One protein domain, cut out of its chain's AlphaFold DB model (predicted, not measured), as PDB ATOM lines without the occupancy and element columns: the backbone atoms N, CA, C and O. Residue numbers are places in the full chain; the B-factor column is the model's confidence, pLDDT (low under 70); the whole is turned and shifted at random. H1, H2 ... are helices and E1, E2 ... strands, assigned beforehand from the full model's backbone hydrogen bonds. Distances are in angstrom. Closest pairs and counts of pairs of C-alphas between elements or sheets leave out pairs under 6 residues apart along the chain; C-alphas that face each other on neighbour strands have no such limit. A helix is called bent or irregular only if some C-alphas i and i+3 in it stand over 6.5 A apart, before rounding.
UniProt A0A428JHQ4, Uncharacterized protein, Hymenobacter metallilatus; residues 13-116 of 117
ATOM      1  N   GLU A  13      64.268 109.704  43.226       90.81
ATOM      2  CA  GLU A  13      64.814 109.823  41.878       90.81
ATOM      3  C   GLU A  13      63.693 110.015  40.855       90.81
ATOM      4  O   GLU A  13      62.663 109.330  40.870       90.81
ATOM      5  N   TYR A  14      63.911 110.965  39.950       91.94
ATOM      6  CA  TYR A  14      62.980 111.317  38.894       91.94
ATOM      7  C   TYR A  14      63.684 111.464  37.552       91.94
ATOM      8  O   TYR A  14      64.807 111.949  37.474       91.94
ATOM      9  N   GLU A  15      62.979 111.130  36.481       92.38
ATOM     10  CA  GLU A  15      63.359 111.421  35.107       92.38
ATOM     11  C   GLU A  15      62.587 112.640  34.600       92.38
ATOM     12  O   GLU A  15      61.367 112.747  34.763       92.38
ATOM     13  N   ILE A  16      63.295 113.558  33.948       90.94
ATOM     14  CA  ILE A  16      62.684 114.696  33.266       90.94
ATOM     15  C   ILE A  16      62.080 114.209  31.948       90.94
ATOM     16  O   ILE A  16      62.809 113.864  31.023       90.94
ATOM     17  N   LEU A  17      60.755 114.237  31.825       90.50
ATOM     18  CA  LEU A  17      60.078 113.834  30.589       90.50
ATOM     19  C   LEU A  17      59.981 114.973  29.581       90.50
ATOM     20  O   LEU A  17      60.188 114.777  28.386       90.50
ATOM     21  N   LYS A  18      59.608 116.165  30.050       88.31
ATOM     22  CA  LYS A  18      59.439 117.342  29.193       88.31
ATOM     23  C   LYS A  18      59.439 118.638  29.988       88.31
ATOM     24  O   LYS A  18      59.129 118.649  31.180       88.31
ATOM     25  N   THR A  19      59.678 119.727  29.268       87.38
ATOM     26  CA  THR A  19      59.561 121.098  29.761       87.38
ATOM     27  C   THR A  19      58.606 121.859  28.850       87.38
ATOM     28  O   THR A  19      58.699 121.756  27.628       87.38
ATOM     29  N   GLU A  20      57.663 122.598  29.426       87.06
ATOM     30  CA  GLU A  20      56.631 123.315  28.680       87.06
ATOM     31  C   GLU A  20      56.529 124.771  29.157       87.06
ATOM     32  O   GLU A  20      56.503 125.015  30.368       87.06
ATOM     33  N   PRO A  21      56.424 125.755  28.246       87.50
ATOM     34  CA  PRO A  21      56.157 127.131  28.638       87.50
ATOM     35  C   PRO A  21      54.734 127.250  29.187       87.50
ATOM     36  O   PRO A  21      53.788 126.671  28.637       87.50
ATOM     37  N   THR A  22      54.567 128.040  30.246       88.75
ATOM     38  CA  THR A  22      53.252 128.310  30.831       88.75
ATOM     39  C   THR A  22      52.837 129.766  30.689       88.75
ATOM     40  O   THR A  22      53.645 130.635  30.362       88.75
ATOM     41  N   VAL A  23      51.547 130.021  30.875       88.44
ATOM     42  CA  VAL A  23      50.929 131.342  30.882       88.44
ATOM     43  C   VAL A  23      49.974 131.476  32.068       88.44
ATOM     44  O   VAL A  23      49.409 130.480  32.536       88.44
ATOM     45  N   ASP A  24      49.810 132.701  32.563       85.06
ATOM     46  CA  ASP A  24      48.819 133.044  33.585       85.06
ATOM     47  C   ASP A  24      47.418 133.303  32.985       85.06
ATOM     48  O   ASP A  24      47.171 133.125  31.788       85.06
ATOM     49  N   ALA A  25      46.474 133.732  33.829       81.94
ATOM     50  CA  ALA A  25      45.113 134.071  33.410       81.94
ATOM     51  C   ALA A  25      45.047 135.231  32.393       81.94
ATOM     52  O   ALA A  25      44.090 135.308  31.628       81.94
ATOM     53  N   ASN A  26      46.067 136.091  32.353       86.88
ATOM     54  CA  ASN A  26      46.182 137.248  31.466       86.88
ATOM     55  C   ASN A  26      47.110 136.978  30.268       86.88
ATOM     56  O   ASN A  26      47.572 137.926  29.633       86.88
ATOM     57  N   LEU A  27      47.416 135.706  29.976       84.44
ATOM     58  CA  LEU A  27      48.331 135.282  28.911       84.44
ATOM     59  C   LEU A  27      49.781 135.765  29.063       84.44
ATOM     60  O   LEU A  27      50.563 135.690  28.111       84.44
ATOM     61  N   ARG A  28      50.178 136.225  30.250       87.69
ATOM     62  CA  ARG A  28      51.575 136.573  30.517       87.69
ATOM     63  C   ARG A  28      52.375 135.292  30.666       87.69
ATOM     64  O   ARG A  28      51.915 134.342  31.295       87.69
ATOM     65  N   VAL A  29      53.564 135.271  30.070       85.62
ATOM     66  CA  VAL A  29      54.476 134.125  30.148       85.62
ATOM     67  C   VAL A  29      54.853 133.888  31.612       85.62
ATOM     68  O   VAL A  29      55.307 134.803  32.294       85.62
ATOM     69  N   GLY A  30      54.608 132.667  32.082       81.62
ATOM     70  CA  GLY A  30      54.950 132.189  33.416       81.62
ATOM     71  C   GLY A  30      56.256 131.397  33.440       81.62
ATOM     72  O   GLY A  30      56.995 131.347  32.457       81.62
ATOM     73  N   LEU A  31      56.517 130.741  34.572       82.56
ATOM     74  CA  LEU A  31      57.676 129.861  34.733       82.56
ATOM     75  C   LEU A  31      57.553 128.607  33.849       82.56
ATOM     76  O   LEU A  31      56.439 128.111  33.632       82.56
ATOM     77  N   PRO A  32      58.669 128.043  33.358       86.19
ATOM     78  CA  PRO A  32      58.635 126.747  32.698       86.19
ATOM     79  C   PRO A  32      58.086 125.682  33.653       86.19
ATOM     80  O   PRO A  32      58.463 125.610  34.827       86.19
ATOM     81  N   ARG A  33      57.190 124.845  33.132       89.69
ATOM     82  CA  ARG A  33      56.676 123.666  33.822       89.69
ATOM     83  C   ARG A  33      57.480 122.450  33.411       89.69
ATOM     84  O   ARG A  33      57.582 122.150  32.224       89.69
ATOM     85  N   TRP A  34      57.960 121.708  34.394       90.06
ATOM     86  CA  TRP A  34      58.663 120.447  34.196       90.06
ATOM     87  C   TRP A  34      57.715 119.299  34.497       90.06
ATOM     88  O   TRP A  34      57.047 119.328  35.529       90.06
ATOM     89  N   ILE A  35      57.652 118.302  33.617       91.38
ATOM     90  CA  ILE A  35      56.977 117.035  33.903       91.38
ATOM     91  C   ILE A  35      58.033 115.996  34.239       91.38
ATOM     92  O   ILE A  35      58.948 115.745  33.454       91.38
ATOM     93  N   LEU A  36      57.872 115.403  35.413       92.19
ATOM     94  CA  LEU A  36      58.786 114.452  36.014       92.19
ATOM     95  C   LEU A  36      58.109 113.091  36.128       92.19
ATOM     96  O   LEU A  36      56.903 113.019  36.370       92.19
ATOM     97  N   GLN A  37      58.888 112.025  36.004       93.25
ATOM     98  CA  GLN A  37      58.451 110.647  36.202       93.25
ATOM     99  C   GLN A  37      59.282 109.989  37.294       93.25
ATOM    100  O   GLN A  37      60.497 110.136  37.289       93.25
ATOM    101  N   LYS A  38      58.654 109.257  38.218       91.25
ATOM    102  CA  LYS A  38      59.392 108.547  39.278       91.25
ATOM    103  C   LYS A  38      60.259 107.424  38.690       91.25
ATOM    104  O   LYS A  38      59.765 106.663  37.854       91.25
ATOM    105  N   VAL A  39      61.501 107.295  39.166       87.38
ATOM    106  CA  VAL A  39      62.454 106.240  38.778       87.38
ATOM    107  C   VAL A  39      62.925 105.458  40.023       87.38
ATOM    108  O   VAL A  39      63.243 106.080  41.034       87.38
ATOM    109  N   PRO A  40      62.947 104.106  39.996       85.69
ATOM    110  CA  PRO A  40      62.346 103.251  38.968       85.69
ATOM    111  C   PRO A  40      60.838 103.511  38.848       85.69
ATOM    112  O   PRO A  40      60.231 104.051  39.774       85.69
ATOM    113  N   LEU A  41      60.247 103.139  37.703       82.38
ATOM    114  CA  LEU A  41      58.821 103.319  37.411       82.38
ATOM    115  C   LEU A  41      57.960 102.756  38.550       82.38
ATOM    116  O   LEU A  41      57.700 101.559  38.646       82.38
ATOM    117  N   GLY A  42      57.540 103.655  39.430       79.00
ATOM    118  CA  GLY A  42      56.850 103.357  40.670       79.00
ATOM    119  C   GLY A  42      55.831 104.441  40.975       79.00
ATOM    120  O   GLY A  42      55.730 105.452  40.280       79.00
ATOM    121  N   SER A  43      55.049 104.234  42.028       81.31
ATOM    122  CA  SER A  43      54.087 105.237  42.472       81.31
ATOM    123  C   SER A  43      54.649 106.102  43.591       81.31
ATOM    124  O   SER A  43      55.218 105.592  44.558       81.31
ATOM    125  N   VAL A  44      54.399 107.401  43.513       78.50
ATOM    126  CA  VAL A  44      54.445 108.313  44.655       78.50
ATOM    127  C   VAL A  44      53.079 108.269  45.340       78.50
ATOM    128  O   VAL A  44      52.039 108.279  44.667       78.50
ATOM    129  N   ALA A  45      53.073 108.182  46.671       78.25
ATOM    130  CA  ALA A  45      51.856 108.378  47.447       78.25
ATOM    131  C   ALA A  45      51.428 109.837  47.285       78.25
ATOM    132  O   ALA A  45      52.157 110.739  47.683       78.25
ATOM    133  N   GLY A  46      50.288 110.068  46.648       71.12
ATOM    134  CA  GLY A  46      49.757 111.406  46.452       71.12
ATOM    135  C   GLY A  46      48.536 111.686  47.302       71.12
ATOM    136  O   GLY A  46      48.158 110.917  48.189       71.12
ATOM    137  N   LEU A  47      47.917 112.825  47.005       66.88
ATOM    138  CA  LEU A  47      46.792 113.322  47.779       66.88
ATOM    139  C   LEU A  47      45.622 112.336  47.809       66.88
ATOM    140  O   LEU A  47      45.283 111.735  46.784       66.88
ATOM    141  N   ASN A  48      44.979 112.212  48.971       71.00
ATOM    142  CA  ASN A  48      43.803 111.362  49.194       71.00
ATOM    143  C   ASN A  48      44.027 109.881  48.834       71.00
ATOM    144  O   ASN A  48      43.127 109.213  48.329       71.00
ATOM    145  N   GLY A  49      45.244 109.366  49.044       70.56
ATOM    146  CA  GLY A  49      45.588 107.966  48.773       70.56
ATOM    147  C   GLY A  49      45.745 107.629  47.287       70.56
ATOM    148  O   GLY A  49      45.988 106.471  46.939       70.56
ATOM    149  N   LYS A  50      45.639 108.620  46.391       77.88
ATOM    150  CA  LYS A  50      45.841 108.407  44.960       77.88
ATOM    151  C   LYS A  50      47.327 108.272  44.649       77.88
ATOM    152  O   LYS A  50      48.145 109.090  45.058       77.88
ATOM    153  N   ARG A  51      47.672 107.233  43.896       81.94
ATOM    154  CA  ARG A  51      49.034 106.962  43.431       81.94
ATOM    155  C   ARG A  51      49.301 107.677  42.110       81.94
ATOM    156  O   ARG A  51      48.446 107.664  41.224       81.94
ATOM    157  N   TYR A  52      50.494 108.250  41.969       80.38
ATOM    158  CA  TYR A  52      50.925 108.942  40.752       80.38
ATOM    159  C   TYR A  52      52.294 108.449  40.300       80.38
ATOM    160  O   TYR A  52      53.154 108.181  41.131       80.38
ATOM    161  N   ALA A  53      52.490 108.345  38.988       83.31
ATOM    162  CA  ALA A  53      53.791 108.042  38.385       83.31
ATOM    163  C   ALA A  53      54.457 109.285  37.774       83.31
ATOM    164  O   ALA A  53      55.672 109.309  37.598       83.31
ATOM    165  N   GLN A  54      53.657 110.312  37.465       89.19
ATOM    166  CA  GLN A  54      54.099 111.568  36.871       89.19
ATOM    167  C   GLN A  54      53.634 112.753  37.714       89.19
ATOM    168  O   GLN A  54      52.515 112.746  38.235       89.19
ATOM    169  N   LEU A  55      54.487 113.767  37.808       89.88
ATOM    170  CA  LEU A  55      54.278 114.996  38.568       89.88
ATOM    171  C   LEU A  55      54.663 116.199  37.703       89.88
ATOM    172  O   LEU A  55      55.493 116.077  36.802       89.88
ATOM    173  N   LYS A  56      54.089 117.367  37.988       90.62
ATOM    174  CA  LYS A  56      54.573 118.646  37.456       90.62
ATOM    175  C   LYS A  56      55.307 119.427  38.543       90.62
ATOM    176  O   LYS A  56      54.929 119.347  39.705       90.62
ATOM    177  N   THR A  57      56.302 120.222  38.184       89.19
ATOM    178  CA  THR A  57      56.922 121.184  39.105       89.19
ATOM    179  C   THR A  57      57.324 122.469  38.383       89.19
ATOM    180  O   THR A  57      57.401 122.506  37.150       89.19
ATOM    181  N   PHE A  58      57.556 123.521  39.161       84.81
ATOM    182  CA  PHE A  58      57.940 124.855  38.719       84.81
ATOM    183  C   PHE A  58      59.193 125.300  39.467       84.81
ATOM    184  O   PHE A  58      59.436 124.874  40.593       84.81
ATOM    185  N   GLY A  59      59.977 126.187  38.856       76.69
ATOM    186  CA  GLY A  59      61.121 126.799  39.535       76.69
ATOM    187  C   GLY A  59      62.349 125.896  39.686       76.69
ATOM    188  O   GLY A  59      63.286 126.283  40.378       76.69
ATOM    189  N   LEU A  60      62.396 124.739  39.009       78.62
ATOM    190  CA  LEU A  60      63.687 124.113  38.719       78.62
ATOM    191  C   LEU A  60      64.521 125.095  37.867       78.62
ATOM    192  O   LEU A  60      63.940 125.744  36.990       78.62
ATOM    193  N   PRO A  61      65.834 125.250  38.133       74.25
ATOM    194  CA  PRO A  61      66.662 126.279  37.507       74.25
ATOM    195  C   PRO A  61      66.576 126.254  35.986       74.25
ATOM    196  O   PRO A  61      66.593 125.188  35.365       74.25
ATOM    197  N   ASP A  62      66.500 127.444  35.397       59.88
ATOM    198  CA  ASP A  62      66.226 127.587  33.975       59.88
ATOM    199  C   ASP A  62      67.432 127.179  33.104       59.88
ATOM    200  O   ASP A  62      68.562 127.624  33.304       59.88
ATOM    201  N   THR A  63      67.140 126.289  32.147       56.25
ATOM    202  CA  THR A  63      67.677 126.177  30.773       56.25
ATOM    203  C   THR A  63      69.145 126.577  30.568       56.25
ATOM    204  O   THR A  63      69.452 127.753  30.442       56.25
ATOM    205  N   VAL A  64      70.118 125.656  30.536       49.31
ATOM    206  CA  VAL A  64      70.586 124.941  29.314       49.31
ATOM    207  C   VAL A  64      70.926 123.460  29.606       49.31
ATOM    208  O   VAL A  64      71.096 122.651  28.691       49.31
ATOM    209  N   LEU A  65      71.013 123.075  30.882       56.88
ATOM    210  CA  LEU A  65      71.617 121.800  31.303       56.88
ATOM    211  C   LEU A  65      70.634 120.623  31.426       56.88
ATOM    212  O   LEU A  65      71.049 119.467  31.341       56.88
ATOM    213  N   TYR A  66      69.339 120.887  31.574       67.19
ATOM    214  CA  TYR A  66      68.346 119.855  31.871       67.19
ATOM    215  C   TYR A  66      67.612 119.426  30.595       67.19
ATOM    216  O   TYR A  66      66.653 120.059  30.157       67.19
ATOM    217  N   ARG A  67      68.105 118.357  29.962       75.38
ATOM    218  CA  ARG A  67      67.463 117.731  28.794       75.38
ATOM    219  C   ARG A  67      66.445 116.680  29.250       75.38
ATOM    220  O   ARG A  67      66.703 116.023  30.262       75.38
ATOM    221  N   PRO A  68      65.349 116.461  28.500       85.38
ATOM    222  CA  PRO A  68      64.538 115.260  28.659       85.38
ATOM    223  C   PRO A  68      65.404 113.990  28.699       85.38
ATOM    224  O   PRO A  68      66.415 113.911  27.996       85.38
ATOM    225  N   GLY A  69      65.032 113.028  29.542       85.44
ATOM    226  CA  GLY A  69      65.781 111.795  29.800       85.44
ATOM    227  C   GLY A  69      66.891 111.919  30.852       85.44
ATOM    228  O   GLY A  69      67.591 110.949  31.130       85.44
ATOM    229  N   ARG A  70      67.103 113.102  31.446       87.94
ATOM    230  CA  ARG A  70      68.026 113.253  32.582       87.94
ATOM    231  C   ARG A  70      67.358 112.839  33.882       87.94
ATOM    232  O   ARG A  70      66.203 113.181  34.127       87.94
ATOM    233  N   HIS A  71      68.132 112.156  34.718       90.12
ATOM    234  CA  HIS A  71      67.735 111.840  36.078       90.12
ATOM    235  C   HIS A  71      68.081 113.007  37.002       90.12
ATOM    236  O   HIS A  71      69.083 113.700  36.808       90.12
ATOM    237  N   VAL A  72      67.233 113.230  37.993       89.19
ATOM    238  CA  VAL A  72      67.388 114.245  39.026       89.19
ATOM    239  C   VAL A  72      66.895 113.662  40.343       89.19
ATOM    240  O   VAL A  72      65.850 113.016  40.407       89.19
ATOM    241  N   LEU A  73      67.661 113.886  41.401       90.62
ATOM    242  CA  LEU A  73      67.264 113.571  42.764       90.62
ATOM    243  C   LEU A  73      66.515 114.774  43.322       90.62
ATOM    244  O   LEU A  73      67.024 115.893  43.264       90.62
ATOM    245  N   ILE A  74      65.308 114.567  43.840       90.81
ATOM    246  CA  ILE A  74      64.453 115.644  44.344       90.81
ATOM    247  C   ILE A  74      63.990 115.332  45.761       90.81
ATOM    248  O   ILE A  74      63.510 114.239  46.050       90.81
ATOM    249  N   GLU A  75      64.102 116.334  46.626       90.19
ATOM    250  CA  GLU A  75      63.436 116.389  47.921       90.19
ATOM    251  C   GLU A  75      62.292 117.407  47.821       90.19
ATOM    252  O   GLU A  75      62.502 118.574  47.467       90.19
ATOM    253  N   GLY A  76      61.066 116.973  48.108       88.81
ATOM    254  CA  GLY A  76      59.873 117.798  47.948       88.81
ATOM    255  C   GLY A  76      58.615 117.146  48.510       88.81
ATOM    256  O   GLY A  76      58.666 116.060  49.082       88.81
ATOM    257  N   HIS A  77      57.470 117.809  48.338       88.31
ATOM    258  CA  HIS A  77      56.160 117.264  48.707       88.31
ATOM    259  C   HIS A  77      55.100 117.560  47.646       88.31
ATOM    260  O   HIS A  77      55.189 118.541  46.905       88.31
ATOM    261  N   ILE A  78      54.082 116.701  47.576       88.88
ATOM    262  CA  ILE A  78      52.942 116.908  46.682       88.88
ATOM    263  C   ILE A  78      52.041 117.995  47.262       88.88
ATOM    264  O   ILE A  78      51.664 117.944  48.430       88.88
ATOM    265  N   VAL A  79      51.682 118.952  46.416       87.00
ATOM    266  CA  VAL A  79      50.842 120.098  46.755       87.00
ATOM    267  C   VAL A  79      49.368 119.739  46.593       87.00
ATOM    268  O   VAL A  79      48.964 119.106  45.604       87.00
ATOM    269  N   ASP A  80      48.552 120.198  47.543       83.50
ATOM    270  CA  ASP A  80      47.097 120.095  47.476       83.50
ATOM    271  C   ASP A  80      46.560 120.725  46.193       83.50
ATOM    272  O   ASP A  80      47.018 121.778  45.751       83.50
ATOM    273  N   TYR A  81      45.520 120.128  45.607       81.25
ATOM    274  CA  TYR A  81      44.952 120.636  44.354       81.25
ATOM    275  C   TYR A  81      44.533 122.115  44.443       81.25
ATOM    276  O   TYR A  81      44.757 122.874  43.504       81.25
ATOM    277  N   ALA A  82      43.980 122.534  45.587       80.12
ATOM    278  CA  ALA A  82      43.564 123.917  45.836       80.12
ATOM    279  C   ALA A  82      44.736 124.913  45.946       80.12
ATOM    280  O   ALA A  82      44.516 126.118  45.856       80.12
ATOM    281  N   GLN A  83      45.959 124.419  46.145       84.12
ATOM    282  CA  GLN A  83      47.182 125.206  46.314       84.12
ATOM    283  C   GLN A  83      48.097 125.151  45.082       84.12
ATOM    284  O   GLN A  83      49.131 125.814  45.061       84.12
ATOM    285  N   GLN A  84      47.741 124.366  44.059       86.25
ATOM    286  CA  GLN A  84      48.526 124.287  42.832       86.25
ATOM    287  C   GLN A  84      48.576 125.636  42.123       86.25
ATOM    288  O   GLN A  84      47.614 126.410  42.127       86.25
ATOM    289  N   THR A  85      49.694 125.890  41.453       84.06
ATOM    290  CA  THR A  85      49.864 127.124  40.699       84.06
ATOM    291  C   THR A  85      48.815 127.245  39.585       84.06
ATOM    292  O   THR A  85      48.467 126.262  38.918       84.06
ATOM    293  N   PRO A  86      48.311 128.467  39.327       82.81
ATOM    294  CA  PRO A  86      47.301 128.697  38.299       82.81
ATOM    295  C   PRO A  86      47.886 128.687  36.878       82.81
ATOM    296  O   PRO A  86      47.133 128.826  35.913       82.81
ATOM    297  N   PHE A  87      49.208 128.546  36.741       84.25
ATOM    298  CA  PHE A  87      49.903 128.527  35.463       84.25
ATOM    299  C   PHE A  87      49.506 127.306  34.630       84.25
ATOM    300  O   PHE A  87      49.494 126.162  35.097       84.25
ATOM    301  N   ARG A  88      49.200 127.553  33.357       82.75
ATOM    302  CA  ARG A  88      48.790 126.530  32.387       82.75
ATOM    303  C   ARG A  88      49.702 126.580  31.185       82.75
ATOM    304  O   ARG A  88      50.171 127.646  30.809       82.75
ATOM    305  N   THR A  89      49.923 125.456  30.525       84.38
ATOM    306  CA  THR A  89      50.512 125.498  29.182       84.38
ATOM    307  C   THR A  89      49.598 126.252  28.229       84.38
ATOM    308  O   THR A  89      48.381 126.277  28.414       84.38
ATOM    309  N   ARG A  90      50.162 126.828  27.161       76.69
ATOM    310  CA  ARG A  90      49.341 127.438  26.100       76.69
ATOM    311  C   ARG A  90      48.312 126.460  25.544       76.69
ATOM    312  O   ARG A  90      47.189 126.868  25.280       76.69
ATOM    313  N   PHE A  91      48.673 125.182  25.419       74.75
ATOM    314  CA  PHE A  91      47.729 124.143  25.026       74.75
ATOM    315  C   PHE A  91      46.586 124.010  26.036       74.75
ATOM    316  O   PHE A  91      45.440 124.093  25.641       74.75
ATOM    317  N   GLU A  92      46.850 123.868  27.336       76.75
ATOM    318  CA  GLU A  92      45.786 123.785  28.355       76.75
ATOM    319  C   GLU A  92      44.949 125.064  28.479       76.75
ATOM    320  O   GLU A  92      43.801 125.005  28.921       76.75
ATOM    321  N   TRP A  93      45.527 126.218  28.141       75.62
ATOM    322  CA  TRP A  93      44.825 127.496  28.135       75.62
ATOM    323  C   TRP A  93      43.906 127.625  26.917       75.62
ATOM    324  O   TRP A  93      42.741 127.959  27.079       75.62
ATOM    325  N   LEU A  94      44.400 127.314  25.711       71.75
ATOM    326  CA  LEU A  94      43.637 127.389  24.456       71.75
ATOM    327  C   LEU A  94      42.650 126.227  24.297       71.75
ATOM    328  O   LEU A  94      41.582 126.394  23.714       71.75
ATOM    329  N   SER A  95      42.968 125.065  24.865       63.81
ATOM    330  CA  SER A  95      42.099 123.891  24.927       63.81
ATOM    331  C   SER A  95      41.048 124.040  26.028       63.81
ATOM    332  O   SER A  95      40.824 123.113  26.804       63.81
ATOM    333  N   MET A  96      40.334 125.175  26.057       57.31
ATOM    334  CA  MET A  96      39.084 125.353  26.819       57.31
ATOM    335  C   MET A  96      37.948 124.434  26.333       57.31
ATOM    336  O   MET A  96      36.791 124.622  26.703       57.31
ATOM    337  N   ALA A  97      38.260 123.433  25.506       57.66
ATOM    338  CA  ALA A  97      37.380 122.313  25.251       57.66
ATOM    339  C   ALA A  97      36.944 121.675  26.586       57.66
ATOM    340  O   ALA A  97      37.710 121.685  27.561       57.66
ATOM    341  N   PRO A  98      35.734 121.093  26.647       58.28
ATOM    342  CA  PRO A  98      35.329 120.291  27.788       58.28
ATOM    343  C   PRO A  98      36.411 119.244  28.041       58.28
ATOM    344  O   PRO A  98      36.735 118.444  27.161       58.28
ATOM    345  N   ARG A  99      37.012 119.272  29.232       65.50
ATOM    346  CA  ARG A  99      37.949 118.222  29.631       65.50
ATOM    347  C   ARG A  99      37.189 116.892  29.565       65.50
ATOM    348  O   ARG A  99      36.046 116.860  30.027       65.50
ATOM    349  N   PRO A 100      37.781 115.815  29.019       63.25
ATOM    350  CA  PRO A 100      37.141 114.508  29.036       63.25
ATOM    351  C   PRO A 100      36.664 114.183  30.448       63.25
ATOM    352  O   PRO A 100      37.362 114.482  31.425       63.25
ATOM    353  N   VAL A 101      35.484 113.578  30.565       60.62
ATOM    354  CA  VAL A 101      35.011 113.065  31.853       60.62
ATOM    355  C   VAL A 101      36.089 112.130  32.407       60.62
ATOM    356  O   VAL A 101      36.531 111.211  31.722       60.62
ATOM    357  N   GLY A 102      36.561 112.410  33.624       62.97
ATOM    358  CA  GLY A 102      37.659 111.671  34.256       62.97
ATOM    359  C   GLY A 102      39.065 112.242  34.037       62.97
ATOM    360  O   GLY A 102      40.020 111.675  34.565       62.97
ATOM    361  N   TYR A 103      39.232 113.366  33.325       64.00
ATOM    362  CA  TYR A 103      40.520 114.063  33.280       64.00
ATOM    363  C   TYR A 103      40.934 114.498  34.690       64.00
ATOM    364  O   TYR A 103      40.245 115.290  35.337       64.00
ATOM    365  N   VAL A 104      42.094 114.018  35.140       68.12
ATOM    366  CA  VAL A 104      42.704 114.448  36.398       68.12
ATOM    367  C   VAL A 104      44.035 115.125  36.085       68.12
ATOM    368  O   VAL A 104      44.890 114.492  35.464       68.12
ATOM    369  N   PRO A 105      44.229 116.390  36.488       74.12
ATOM    370  CA  PRO A 105      45.494 117.078  36.275       74.12
ATOM    371  C   PRO A 105      46.633 116.371  37.017       74.12
ATOM    372  O   PRO A 105      46.422 115.767  38.072       74.12
ATOM    373  N   TYR A 106      47.849 116.470  36.476       83.25
ATOM    374  CA  TYR A 106      49.044 115.992  37.171       83.25
ATOM    375  C   TYR A 106      49.200 116.710  38.521       83.25
ATOM    376  O   TYR A 106      48.978 117.927  38.576       83.25
ATOM    377  N   PRO A 107      49.590 116.004  39.599       88.38
ATOM    378  CA  PRO A 107      49.888 116.656  40.865       88.38
ATOM    379  C   PRO A 107      51.077 117.583  40.704       88.38
ATOM    380  O   PRO A 107      51.987 117.309  39.919       88.38
ATOM    381  N   GLU A 108      51.084 118.649  41.489       90.19
ATOM    382  CA  GLU A 108      52.239 119.523  41.596       90.19
ATOM    383  C   GLU A 108      53.164 119.042  42.711       90.19
ATOM    384  O   GLU A 108      52.703 118.695  43.795       90.19
ATOM    385  N   LEU A 109      54.460 119.005  42.425       90.38
ATOM    386  CA  LEU A 109      55.532 118.741  43.373       90.38
ATOM    387  C   LEU A 109      56.187 120.074  43.731       90.38
ATOM    388  O   LEU A 109      56.775 120.727  42.864       90.38
ATOM    389  N   MET A 110      56.114 120.456  45.000       90.00
ATOM    390  CA  MET A 110      56.889 121.565  45.540       90.00
ATOM    391  C   MET A 110      58.289 121.058  45.871       90.00
ATOM    392  O   MET A 110      58.452 120.190  46.730       90.00
ATOM    393  N   VAL A 111      59.290 121.586  45.170       88.69
ATOM    394  CA  VAL A 111      60.693 121.187  45.321       88.69
ATOM    395  C   VAL A 111      61.345 122.030  46.411       88.69
ATOM    396  O   VAL A 111      61.325 123.256  46.348       88.69
ATOM    397  N   PHE A 112      61.949 121.369  47.395       88.50
ATOM    398  CA  PHE A 112      62.766 122.017  48.421       88.50
ATOM    399  C   PHE A 112      64.243 121.996  48.052       88.50
ATOM    400  O   PHE A 112      64.946 122.994  48.213       88.50
ATOM    401  N   ARG A 113      64.713 120.843  47.565       87.81
ATOM    402  CA  ARG A 113      66.092 120.621  47.131       87.81
ATOM    403  C   ARG A 113      66.108 119.706  45.919       87.81
ATOM    404  O   ARG A 113      65.227 118.867  45.742       87.81
ATOM    405  N   TYR A 114      67.138 119.858  45.103       88.06
ATOM    406  CA  TYR A 114      67.399 118.966  43.988       88.06
ATOM    407  C   TYR A 114      68.905 118.748  43.843       88.06
ATOM    408  O   TYR A 114      69.707 119.615  44.195       88.06
ATOM    409  N   GLN A 115      69.276 117.595  43.300       87.31
ATOM    410  CA  GLN A 115      70.645 117.238  42.969       87.31
ATOM    411  C   GLN A 115      70.678 116.593  41.582       87.31
ATOM    412  O   GLN A 115      69.861 115.732  41.252       87.31
ATOM    413  N   LEU A 116      71.631 117.032  40.765       82.62
ATOM    414  CA  LEU A 116      71.990 116.336  39.538       82.62
ATOM    415  C   LEU A 116      72.945 115.178  39.875       82.62
ATOM    416  O   LEU A 116      73.788 115.363  40.757       82.62
TER     417      LEU A 116
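This is residues 13 to 116 of the 117 residues of an uncharacterized protein of Hymenobacter metallilatus (UniProt A0A428JHQ4). There is little regular structure: E1 to E5 form one sheet curled into a small, nearly closed barrel, with long loops around it and short H1 beyond one end. Of the 104 printed residues, 41 are in named elements, and these are mostly strand, in the order E1 E2 E3 E4 H1 E5 along the chain; the antiparallel sheet runs E3 E2 E1 E4 E5. The whole is compact, radius of gyration of the C-alphas 13.8 A, spanning 35 by 35 by 22 A.

E1, residues 13 to 20, 20.6 A long, begins at C-alpha 13 (64.814, 109.823, 41.878). E2 is residues 33 to 38, 16.3 A; E3 54 to 58, 14.0 A; E4 71 to 79, 21.6 A; H1 90 to 94, 5.9 A. E5, residues 108 to 115, 18.6 A, ends at C-alpha 115 (70.645, 117.238, 42.969).

Hairpins E1 and E2, E2 and E3 form a meander, successive antiparallel neighbours; N 17 and O 35 are 2.9 A apart, N 36 and O 55 2.8 A. E4 completes a Greek key, the fourth strand beside the first, with N 14 and O 72 at 2.9 A. In this folded sheet, bent back on itself, E3 E2 face E4 E5. The closest C-alphas of E3 and E5, Lys 56 and Glu 108, are 4.8 A apart; between the antiparallel neighbours E4 and E5, N 75 and O 113 are within hydrogen-bond range, 2.9 A. H1, its O i to N i+4 pair within range, is not on the sheet.

The printed part has no cut; only link E4 to H1 is short, the others long. Residues 94 to 104 stand free; pLDDT is under 70 at 47, 62 to 66 and 95 to 104.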